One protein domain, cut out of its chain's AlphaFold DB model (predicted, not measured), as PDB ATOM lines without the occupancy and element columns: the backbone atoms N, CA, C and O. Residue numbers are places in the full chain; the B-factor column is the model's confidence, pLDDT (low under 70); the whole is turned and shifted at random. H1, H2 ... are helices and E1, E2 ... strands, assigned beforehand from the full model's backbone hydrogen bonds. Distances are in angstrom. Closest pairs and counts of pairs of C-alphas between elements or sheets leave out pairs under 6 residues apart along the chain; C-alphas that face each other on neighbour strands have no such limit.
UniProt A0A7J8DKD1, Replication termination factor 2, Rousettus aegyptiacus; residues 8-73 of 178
ATOM      1  N   CYS A   8     138.288 314.685 317.407       92.88
ATOM      2  CA  CYS A   8     137.418 313.816 318.185       92.88
ATOM      3  C   CYS A   8     137.676 312.352 317.819       92.88
ATOM      4  O   CYS A   8     138.120 312.058 316.712       92.88
ATOM      5  N   PHE A   9     137.408 311.432 318.742       94.06
ATOM      6  CA  PHE A   9     137.406 309.999 318.469       94.06
ATOM      7  C   PHE A   9     136.013 309.412 318.673       94.06
ATOM      8  O   PHE A   9     135.238 309.892 319.506       94.06
ATOM      9  N   LEU A  10     135.702 308.370 317.909       94.25
ATOM     10  CA  LEU A  10     134.475 307.599 318.059       94.25
ATOM     11  C   LEU A  10     134.692 306.496 319.093       94.25
ATOM     12  O   LEU A  10     135.558 305.639 318.925       94.25
ATOM     13  N   ARG A  11     133.892 306.475 320.158       93.50
ATOM     14  CA  ARG A  11     133.980 305.445 321.203       93.50
ATOM     15  C   ARG A  11     133.676 304.034 320.687       93.50
ATOM     16  O   ARG A  11     134.207 303.084 321.253       93.50
ATOM     17  N   SER A  12     132.847 303.888 319.653       92.69
ATOM     18  CA  SER A  12     132.461 302.577 319.113       92.69
ATOM     19  C   SER A  12     133.602 301.850 318.387       92.69
ATOM     20  O   SER A  12     133.625 300.623 318.398       92.69
ATOM     21  N   CYS A  13     134.556 302.577 317.789       93.69
ATOM     22  CA  CYS A  13     135.611 301.993 316.946       93.69
ATOM     23  C   CYS A  13     137.022 302.593 317.122       93.69
ATOM     24  O   CYS A  13     137.949 302.189 316.426       93.69
ATOM     25  N   GLY A  14     137.207 303.582 318.001       92.94
ATOM     26  CA  GLY A  14     138.499 304.227 318.278       92.94
ATOM     27  C   GLY A  14     139.037 305.158 317.180       92.94
ATOM     28  O   GLY A  14     140.042 305.829 317.404       92.94
ATOM     29  N   CYS A  15     138.385 305.239 316.017       94.06
ATOM     30  CA  CYS A  15     138.836 306.070 314.897       94.06
ATOM     31  C   CYS A  15     138.789 307.570 315.238       94.06
ATOM     32  O   CYS A  15     137.839 308.039 315.872       94.06
ATOM     33  N   VAL A  16     139.809 308.317 314.799       93.88
ATOM     34  CA  VAL A  16     140.008 309.744 315.107       93.88
ATOM     35  C   VAL A  16     139.730 310.606 313.876       93.88
ATOM     36  O   VAL A  16     140.310 310.386 312.815       93.88
ATOM     37  N   PHE A  17     138.896 311.630 314.040       92.50
ATOM     38  CA  PHE A  17     138.483 312.572 313.002       92.50
ATOM     39  C   PHE A  17     138.742 314.021 313.431       92.50
ATOM     40  O   PHE A  17     138.987 314.315 314.604       92.50
ATOM     41  N   SER A  18     138.674 314.956 312.480       91.56
ATOM     42  CA  SER A  18     138.498 316.368 312.821       91.56
ATOM     43  C   SER A  18     137.029 316.622 313.176       91.56
ATOM     44  O   SER A  18     136.122 316.039 312.581       91.56
ATOM     45  N   GLU A  19     136.777 317.533 314.117       90.50
ATOM     46  CA  GLU A  19     135.406 317.892 314.515       90.50
ATOM     47  C   GLU A  19     134.607 318.503 313.344       90.50
ATOM     48  O   GLU A  19     133.383 318.416 313.302       90.50
ATOM     49  N   ARG A  20     135.316 319.084 312.366       91.62
ATOM     50  CA  ARG A  20     134.755 319.597 311.111       91.62
ATOM     51  C   ARG A  20     134.238 318.476 310.209       91.62
ATOM     52  O   ARG A  20     133.075 318.516 309.833       91.62
ATOM     53  N   ALA A  21     135.041 317.438 309.960       91.62
ATOM     54  CA  ALA A  21     134.662 316.346 309.063       91.62
ATOM     55  C   ALA A  21     133.382 315.619 309.519       91.62
ATOM     56  O   ALA A  21     132.511 315.348 308.697       91.62
ATOM     57  N   LEU A  22     133.212 315.362 310.825       89.75
ATOM     58  CA  LEU A  22     131.967 314.752 311.323       89.75
ATOM     59  C   LEU A  22     130.747 315.677 311.143       89.75
ATOM     60  O   LEU A  22     129.670 315.204 310.787       89.75
ATOM     61  N   LYS A  23     130.913 316.992 311.344       89.44
ATOM     62  CA  LYS A  23     129.845 317.996 311.167       89.44
ATOM     63  C   LYS A  23     129.470 318.229 309.700       89.44
ATOM     64  O   LYS A  23     128.317 318.548 309.415       89.44
ATOM     65  N   GLU A  24     130.434 318.085 308.795       91.38
ATOM     66  CA  GLU A  24     130.263 318.258 307.350       91.38
ATOM     67  C   GLU A  24     129.618 317.025 306.698       91.38
ATOM     68  O   GLU A  24     128.692 317.182 305.906       91.38
ATOM     69  N   ILE A  25     130.056 315.808 307.049       87.44
ATOM     70  CA  ILE A  25     129.648 314.581 306.335       87.44
ATOM     71  C   ILE A  25     128.374 313.935 306.926       87.44
ATOM     72  O   ILE A  25     127.665 313.234 306.210       87.44
ATOM     73  N   LYS A  26     128.038 314.200 308.202       83.94
ATOM     74  CA  LYS A  26     126.771 313.793 308.863       83.94
ATOM     75  C   LYS A  26     126.375 312.308 308.721       83.94
ATOM     76  O   LYS A  26     125.191 311.981 308.690       83.94
ATOM     77  N   ALA A  27     127.344 311.401 308.638       86.12
ATOM     78  CA  ALA A  27     127.072 309.968 308.581       86.12
ATOM     79  C   ALA A  27     126.970 309.355 309.986       86.12
ATOM     80  O   ALA A  27     127.777 309.671 310.853       86.12
ATOM     81  N   GLU A  28     126.061 308.396 310.171       89.19
ATOM     82  CA  GLU A  28     125.968 307.550 311.379       89.19
ATOM     83  C   GLU A  28     126.962 306.362 311.348       89.19
ATOM     84  O   GLU A  28     126.915 305.447 312.171       89.19
ATOM     85  N   VAL A  29     127.864 306.347 310.358       93.56
ATOM     86  CA  VAL A  29     128.784 305.245 310.048       93.56
ATOM     87  C   VAL A  29     130.200 305.780 309.861       93.56
ATOM     88  O   VAL A  29     130.438 306.734 309.124       93.56
ATOM     89  N   CYS A  30     131.168 305.155 310.530       93.12
ATOM     90  CA  CYS A  30     132.567 305.554 310.501       93.12
ATOM     91  C   CYS A  30     133.200 305.316 309.120       93.12
ATOM     92  O   CYS A  30     133.450 304.174 308.735       93.12
ATOM     93  N   HIS A  31     133.565 306.389 308.413       89.44
ATOM     94  CA  HIS A  31     134.171 306.317 307.073       89.44
ATOM     95  C   HIS A  31     135.496 305.537 306.990       89.44
ATOM     96  O   HIS A  31     135.898 305.143 305.902       89.44
ATOM     97  N   THR A  32     136.180 305.305 308.115       91.50
ATOM     98  CA  THR A  32     137.454 304.566 308.158       91.50
ATOM     99  C   THR A  32     137.271 303.053 308.314       91.50
ATOM    100  O   THR A  32     138.153 302.303 307.909       91.50
ATOM    101  N   CYS A  33     136.168 302.584 308.913       94.00
ATOM    102  CA  CYS A  33     136.011 301.162 309.272       94.00
ATOM    103  C   CYS A  33     134.582 300.593 309.166       94.00
ATOM    104  O   CYS A  33     134.363 299.448 309.547       94.00
ATOM    105  N   GLY A  34     133.597 301.364 308.699       91.50
ATOM    106  CA  GLY A  34     132.210 300.906 308.533       91.50
ATOM    107  C   GLY A  34     131.425 300.684 309.834       91.50
ATOM    108  O   GLY A  34     130.254 300.324 309.780       91.50
ATOM    109  N   ALA A  35     132.024 300.911 311.006       93.75
ATOM    110  CA  ALA A  35     131.333 300.779 312.286       93.75
ATOM    111  C   ALA A  35     130.294 301.895 312.485       93.75
ATOM    112  O   ALA A  35     130.619 303.077 312.353       93.75
ATOM    113  N   ALA A  36     129.067 301.529 312.859       94.19
ATOM    114  CA  ALA A  36     128.050 302.490 313.274       94.19
ATOM    115  C   ALA A  36     128.475 303.247 314.551       94.19
ATOM    116  O   ALA A  36     129.204 302.721 315.403       94.19
ATOM    117  N   PHE A  37     128.018 304.489 314.693       93.81
ATOM    118  CA  PHE A  37     128.236 305.310 315.882       93.81
ATOM    119  C   PHE A  37     127.084 306.297 316.080       93.81
ATOM    120  O   PHE A  37     126.450 306.717 315.117       93.81
ATOM    121  N   GLN A  38     126.831 306.698 317.325       92.06
ATOM    122  CA  GLN A  38     125.897 307.788 317.626       92.06
ATOM    123  C   GLN A  38     126.648 309.060 318.033       92.06
ATOM    124  O   GLN A  38     127.819 309.011 318.412       92.06
ATOM    125  N   GLU A  39     125.979 310.214 318.025       88.38
ATOM    126  CA  GLU A  39     126.579 311.481 318.484       88.38
ATOM    127  C   GLU A  39     127.091 311.398 319.937       88.38
ATOM    128  O   GLU A  39     128.072 312.044 320.306       88.38
ATOM    129  N   ASP A  40     126.486 310.534 320.756       89.12
ATOM    130  CA  ASP A  40     126.945 310.219 322.110       89.12
ATOM    131  C   ASP A  40     128.228 309.380 322.179       89.12
ATOM    132  O   ASP A  40     128.823 309.277 323.258       89.12
ATOM    133  N   ASP A  41     128.673 308.767 321.080       90.88
ATOM    134  CA  ASP A  41     129.980 308.113 320.948       90.88
ATOM    135  C   ASP A  41     131.108 309.083 320.588       90.88
ATOM    136  O   ASP A  41     132.271 308.715 320.758       90.88
ATOM    137  N   VAL A  42     130.807 310.311 320.156       92.75
ATOM    138  CA  VAL A  42     131.820 311.313 319.793       92.75
ATOM    139  C   VAL A  42     132.468 311.898 321.054       92.75
ATOM    140  O   VAL A  42     131.798 312.453 321.924       92.75
ATOM    141  N   VAL A  43     133.795 311.792 321.158       93.50
ATOM    142  CA  VAL A  43     134.581 312.279 322.304       93.50
ATOM    143  C   VAL A  43     135.687 313.214 321.813       93.50
ATOM    144  O   VAL A  43     136.574 312.794 321.074       93.50
ATOM    145  N   VAL A  44     135.654 314.487 322.212       92.94
ATOM    146  CA  VAL A  44     136.655 315.493 321.806       92.94
ATOM    147  C   VAL A  44     137.990 315.255 322.528       92.94
ATOM    148  O   VAL A  44     138.025 315.139 323.753       92.94
ATOM    149  N   LEU A  45     139.096 315.217 321.778       91.44
ATOM    150  CA  LEU A  45     140.454 315.227 322.328       91.44
ATOM    151  C   LEU A  45     140.861 316.672 322.631       91.44
ATOM    152  O   LEU A  45     140.703 317.549 321.785       91.44
ATOM    153  N   ASN A  46     141.455 316.896 323.804       88.31
ATOM    154  CA  ASN A  46     141.970 318.202 324.237       88.31
ATOM    155  C   ASN A  46     140.908 319.326 324.176       88.31
ATOM    156  O   ASN A  46     141.211 320.458 323.803       88.31
ATOM    157  N   GLY A  47     139.656 318.992 324.518       86.75
ATOM    158  CA  GLY A  47     138.573 319.963 324.692       86.75
ATOM    159  C   GLY A  47     138.792 320.892 325.892       86.75
ATOM    160  O   GLY A  47     139.705 320.698 326.696       86.75
ATOM    161  N   THR A  48     137.939 321.906 326.018       90.56
ATOM    162  CA  THR A  48     137.971 322.869 327.125       90.56
ATOM    163  C   THR A  48     137.411 322.257 328.418       90.56
ATOM    164  O   THR A  48     136.974 321.102 328.454       90.56
ATOM    165  N   LYS A  49     137.420 323.010 329.526       91.12
ATOM    166  CA  LYS A  49     136.967 322.502 330.836       91.12
ATOM    167  C   LYS A  49     135.480 322.135 330.820       91.12
ATOM    168  O   LYS A  49     135.063 321.185 331.483       91.12
ATOM    169  N   GLU A  50     134.716 322.856 330.010       92.31
ATOM    170  CA  GLU A  50     133.287 322.699 329.759       92.31
ATOM    171  C   GLU A  50     133.025 321.414 328.957       92.31
ATOM    172  O   GLU A  50     132.218 320.589 329.389       92.31
ATOM    173  N   ASP A  51     133.777 321.177 327.868       90.69
ATOM    174  CA  ASP A  51     133.747 319.900 327.130       90.69
ATOM    175  C   ASP A  51     134.032 318.728 328.087       90.69
ATOM    176  O   ASP A  51     133.286 317.751 328.140       90.69
ATOM    177  N   VAL A  52     135.093 318.839 328.896       90.62
ATOM    178  CA  VAL A  52     135.498 317.812 329.867       90.62
ATOM    179  C   VAL A  52     134.422 317.577 330.935       90.62
ATOM    180  O   VAL A  52     134.259 316.441 331.386       90.62
ATOM    181  N   HIS A  53     133.665 318.602 331.334       93.44
ATOM    182  CA  HIS A  53     132.524 318.447 332.238       93.44
ATOM    183  C   HIS A  53     131.373 317.681 331.566       93.44
ATOM    184  O   HIS A  53     130.911 316.678 332.109       93.44
ATOM    185  N   VAL A  54     130.972 318.071 330.351       92.31
ATOM    186  CA  VAL A  54     129.918 317.381 329.580       92.31
ATOM    187  C   VAL A  54     130.286 315.914 329.315       92.31
ATOM    188  O   VAL A  54     129.458 315.021 329.501       92.31
ATOM    189  N   LEU A  55     131.544 315.635 328.955       91.38
ATOM    190  CA  LEU A  55     132.062 314.277 328.756       91.38
ATOM    191  C   LEU A  55     131.985 313.425 330.039       91.38
ATOM    192  O   LEU A  55     131.659 312.236 329.951       91.38
ATOM    193  N   LYS A  56     132.239 314.010 331.221       92.00
ATOM    194  CA  LYS A  56     132.059 313.335 332.523       92.00
ATOM    195  C   LYS A  56     130.586 313.037 332.791       92.00
ATOM    196  O   LYS A  56     130.259 311.875 333.024       92.00
ATOM    197  N   SER A  57     129.697 314.026 332.666       93.38
ATOM    198  CA  SER A  57     128.254 313.835 332.874       93.38
ATOM    199  C   SER A  57     127.692 312.738 331.961       93.38
ATOM    200  O   SER A  57     127.071 311.795 332.452       93.38
ATOM    201  N   ARG A  58     128.018 312.759 330.658       91.88
ATOM    202  CA  ARG A  58     127.624 311.696 329.711       91.88
ATOM    203  C   ARG A  58     128.206 310.324 330.078       91.88
ATOM    204  O   ARG A  58     127.592 309.301 329.784       91.88
ATOM    205  N   MET A  59     129.403 310.256 330.671       90.12
ATOM    206  CA  MET A  59     130.008 308.993 331.129       90.12
ATOM    207  C   MET A  59     129.278 308.431 332.356       90.12
ATOM    208  O   MET A  59     129.015 307.227 332.429       90.12
ATOM    209  N   GLU A  60     128.947 309.291 333.313       92.81
ATOM    210  CA  GLU A  60     128.231 308.931 334.536       92.81
ATOM    211  C   GLU A  60     126.789 308.529 334.241       92.81
ATOM    212  O   GLU A  60     126.340 307.490 334.723       92.81
ATOM    213  N   GLU A  61     126.106 309.248 333.353       91.88
ATOM    214  CA  GLU A  61     124.774 308.890 332.876       91.88
ATOM    215  C   GLU A  61     124.762 307.501 332.218       91.88
ATOM    216  O   GLU A  61     123.957 306.646 332.592       91.88
ATOM    217  N   ARG A  62     125.709 307.208 331.315       88.50
ATOM    218  CA  ARG A  62     125.857 305.866 330.718       88.50
ATOM    219  C   ARG A  62     126.135 304.790 331.776       88.50
ATOM    220  O   ARG A  62     125.561 303.702 331.705       88.50
ATOM    221  N   ARG A  63     126.938 305.091 332.807       90.56
ATOM    222  CA  ARG A  63     127.151 304.199 333.966       90.56
ATOM    223  C   ARG A  63     125.869 303.990 334.786       90.56
ATOM    224  O   ARG A  63     125.659 302.884 335.284       90.56
ATOM    225  N   LEU A  64     125.014 305.001 334.937       89.50
ATOM    226  CA  LEU A  64     123.726 304.901 335.636       89.50
ATOM    227  C   LEU A  64     122.697 304.111 334.817       89.50
ATOM    228  O   LEU A  64     122.137 303.147 335.342       89.50
ATOM    229  N   ARG A  65     122.528 304.417 333.524       86.38
ATOM    230  CA  ARG A  65     121.681 303.653 332.588       86.38
ATOM    231  C   ARG A  65     122.062 302.164 332.583       86.38
ATOM    232  O   ARG A  65     121.194 301.308 332.744       86.38
ATOM    233  N   ALA A  66     123.359 301.841 332.539       85.69
ATOM    234  CA  ALA A  66     123.852 300.462 332.625       85.69
ATOM    235  C   ALA A  66     123.584 299.778 333.986       85.69
ATOM    236  O   ALA A  66     123.330 298.572 334.031       85.69
ATOM    237  N   LYS A  67     123.607 300.518 335.107       84.75
ATOM    238  CA  LYS A  67     123.221 299.996 336.435       84.75
ATOM    239  C   LYS A  67     121.714 299.724 336.520       84.75
ATOM    240  O   LYS A  67     121.316 298.695 337.064       84.75
ATOM    241  N   LEU A  68     120.882 300.612 335.974       79.56
ATOM    242  CA  LEU A  68     119.422 300.467 335.966       79.56
ATOM    243  C   LEU A  68     118.972 299.309 335.067       79.56
ATOM    244  O   LEU A  68     118.211 298.460 335.523       79.56
ATOM    245  N   GLY A  69     119.529 299.184 333.857       72.50
ATOM    246  CA  GLY A  69     119.251 298.058 332.953       72.50
ATOM    247  C   GLY A  69     119.627 296.684 333.527       72.50
ATOM    248  O   GLY A  69     119.000 295.683 333.188       72.50
ATOM    249  N   LYS A  70     120.599 296.622 334.451       65.62
ATOM    250  CA  LYS A  70     120.914 295.402 335.220       65.62
ATOM    251  C   LYS A  70     119.920 295.139 336.357       65.62
ATOM    252  O   LYS A  70     119.585 293.985 336.595       65.62
ATOM    253  N   LYS A  71     119.414 296.178 337.035       61.72
ATOM    254  CA  LYS A  71     118.379 296.035 338.080       61.72
ATOM    255  C   LYS A  71     117.019 295.620 337.503       61.72
ATOM    256  O   LYS A  71     116.376 294.747 338.072       61.72
ATOM    257  N   ALA A  72     116.627 296.179 336.357       58.16
ATOM    258  CA  ALA A  72     115.367 295.863 335.676       58.16
ATOM    259  C   ALA A  72     115.289 294.420 335.130       58.16
ATOM    260  O   ALA A  72     114.201 293.936 334.844       58.16
ATOM    261  N   LYS A  73     116.426 293.719 335.006       59.78
ATOM    262  CA  LYS A  73     116.499 292.316 334.562       59.78
ATOM    263  C   LYS A  73     116.534 291.288 335.704       59.78
ATOM    264  O   LYS A  73     116.773 290.112 335.439       59.78
TER     265      LYS A  73
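AT A GLANCE: This is residues 8 to 73 of the 178 residues of the protein "Replication termination factor 2" of Rousettus aegyptiacus (UniProt A0A7J8DKD1). A small head of three short strands, with the short helix H1 on their sheet and a long loop of residues 26 to 41, is joined to one long helix, H2, which runs past the sheet and sticks out beyond the head as an arm with residues 63 to 71. The printed part has 66 residues, with two named helices and three named strands in the order E1, E2, H1, E3, H2; the sheet runs E2, E1, E3, antiparallel throughout, and the class is mixed, helices and strands. The whole is loose, with a radius of gyration of the C-alphas of 13.6 A, and spans 39 by 30 by 17 A, only just flat.

HOW THE PARTS SIT: In the sheet, E1, residues 8 to 10, is the inner strand. E3, residues 42 to 45, is an edge strand antiparallel to E1 at 142 degrees between directions, with N 9 and O 43 2.8 A apart, within hydrogen-bond range. E2, residues 16 to 18, is the other edge strand, antiparallel to E1 at 138 degrees, with N 17 and O 8 2.8 A apart, within hydrogen-bond range; E1 and E2 form a hairpin. H1, residues 19 to 25, is on the sheet at a height of 10.7 A over it, and the closest C-alphas of H1 and E1 are those of Glu 19 and Cys 8, 5.8 A apart. H1 lies only just over E1, with 3 of its 7 C-alphas falling on that strand, and runs along the strands, at 7 degrees to E1 on the local plane. E2, H1 and E3 form a split strand-helix-strand unit, two strands running the same way with a helix between them along the chain and E1 between them in the sheet; its crossover is right-handed. H2, residues 49 to 71, only grazes the sheet, with its residues 51 to 55; the closest C-alphas of H2 and E3 are those of Leu 55 and Val 43, 7.2 A apart. H1 and H2 are apart. In both helices every O i to N i+4 pair is within hydrogen-bond range.

IN THESE COORDINATES: E1 begins at C-alpha 8, (137.418, 313.816, 318.185), and measures 6.9 A from first to last C-alpha; E2 measures 7.2 A and E3 9.8 A. H1 measures 10.5 A. H2 measures 33.1 A, from C-alpha 49 at (136.967, 322.502, 330.836) to C-alpha 71 at (118.379, 296.035, 338.080).

THE WHOLE: The two C-alphas farthest apart are those of Arg 20 and Lys 73, 40.3 A. Residues 63 to 73, of which 63 to 71 belong to H2, stand free; the body without them spans 29 by 22 by 16 A. The printed part has no cut. The link from H1 to E3, 16 residues, is long; the other links are tight. The mean pLDDT of the printed part is 88.9, and residues 70 to 73 are under 70.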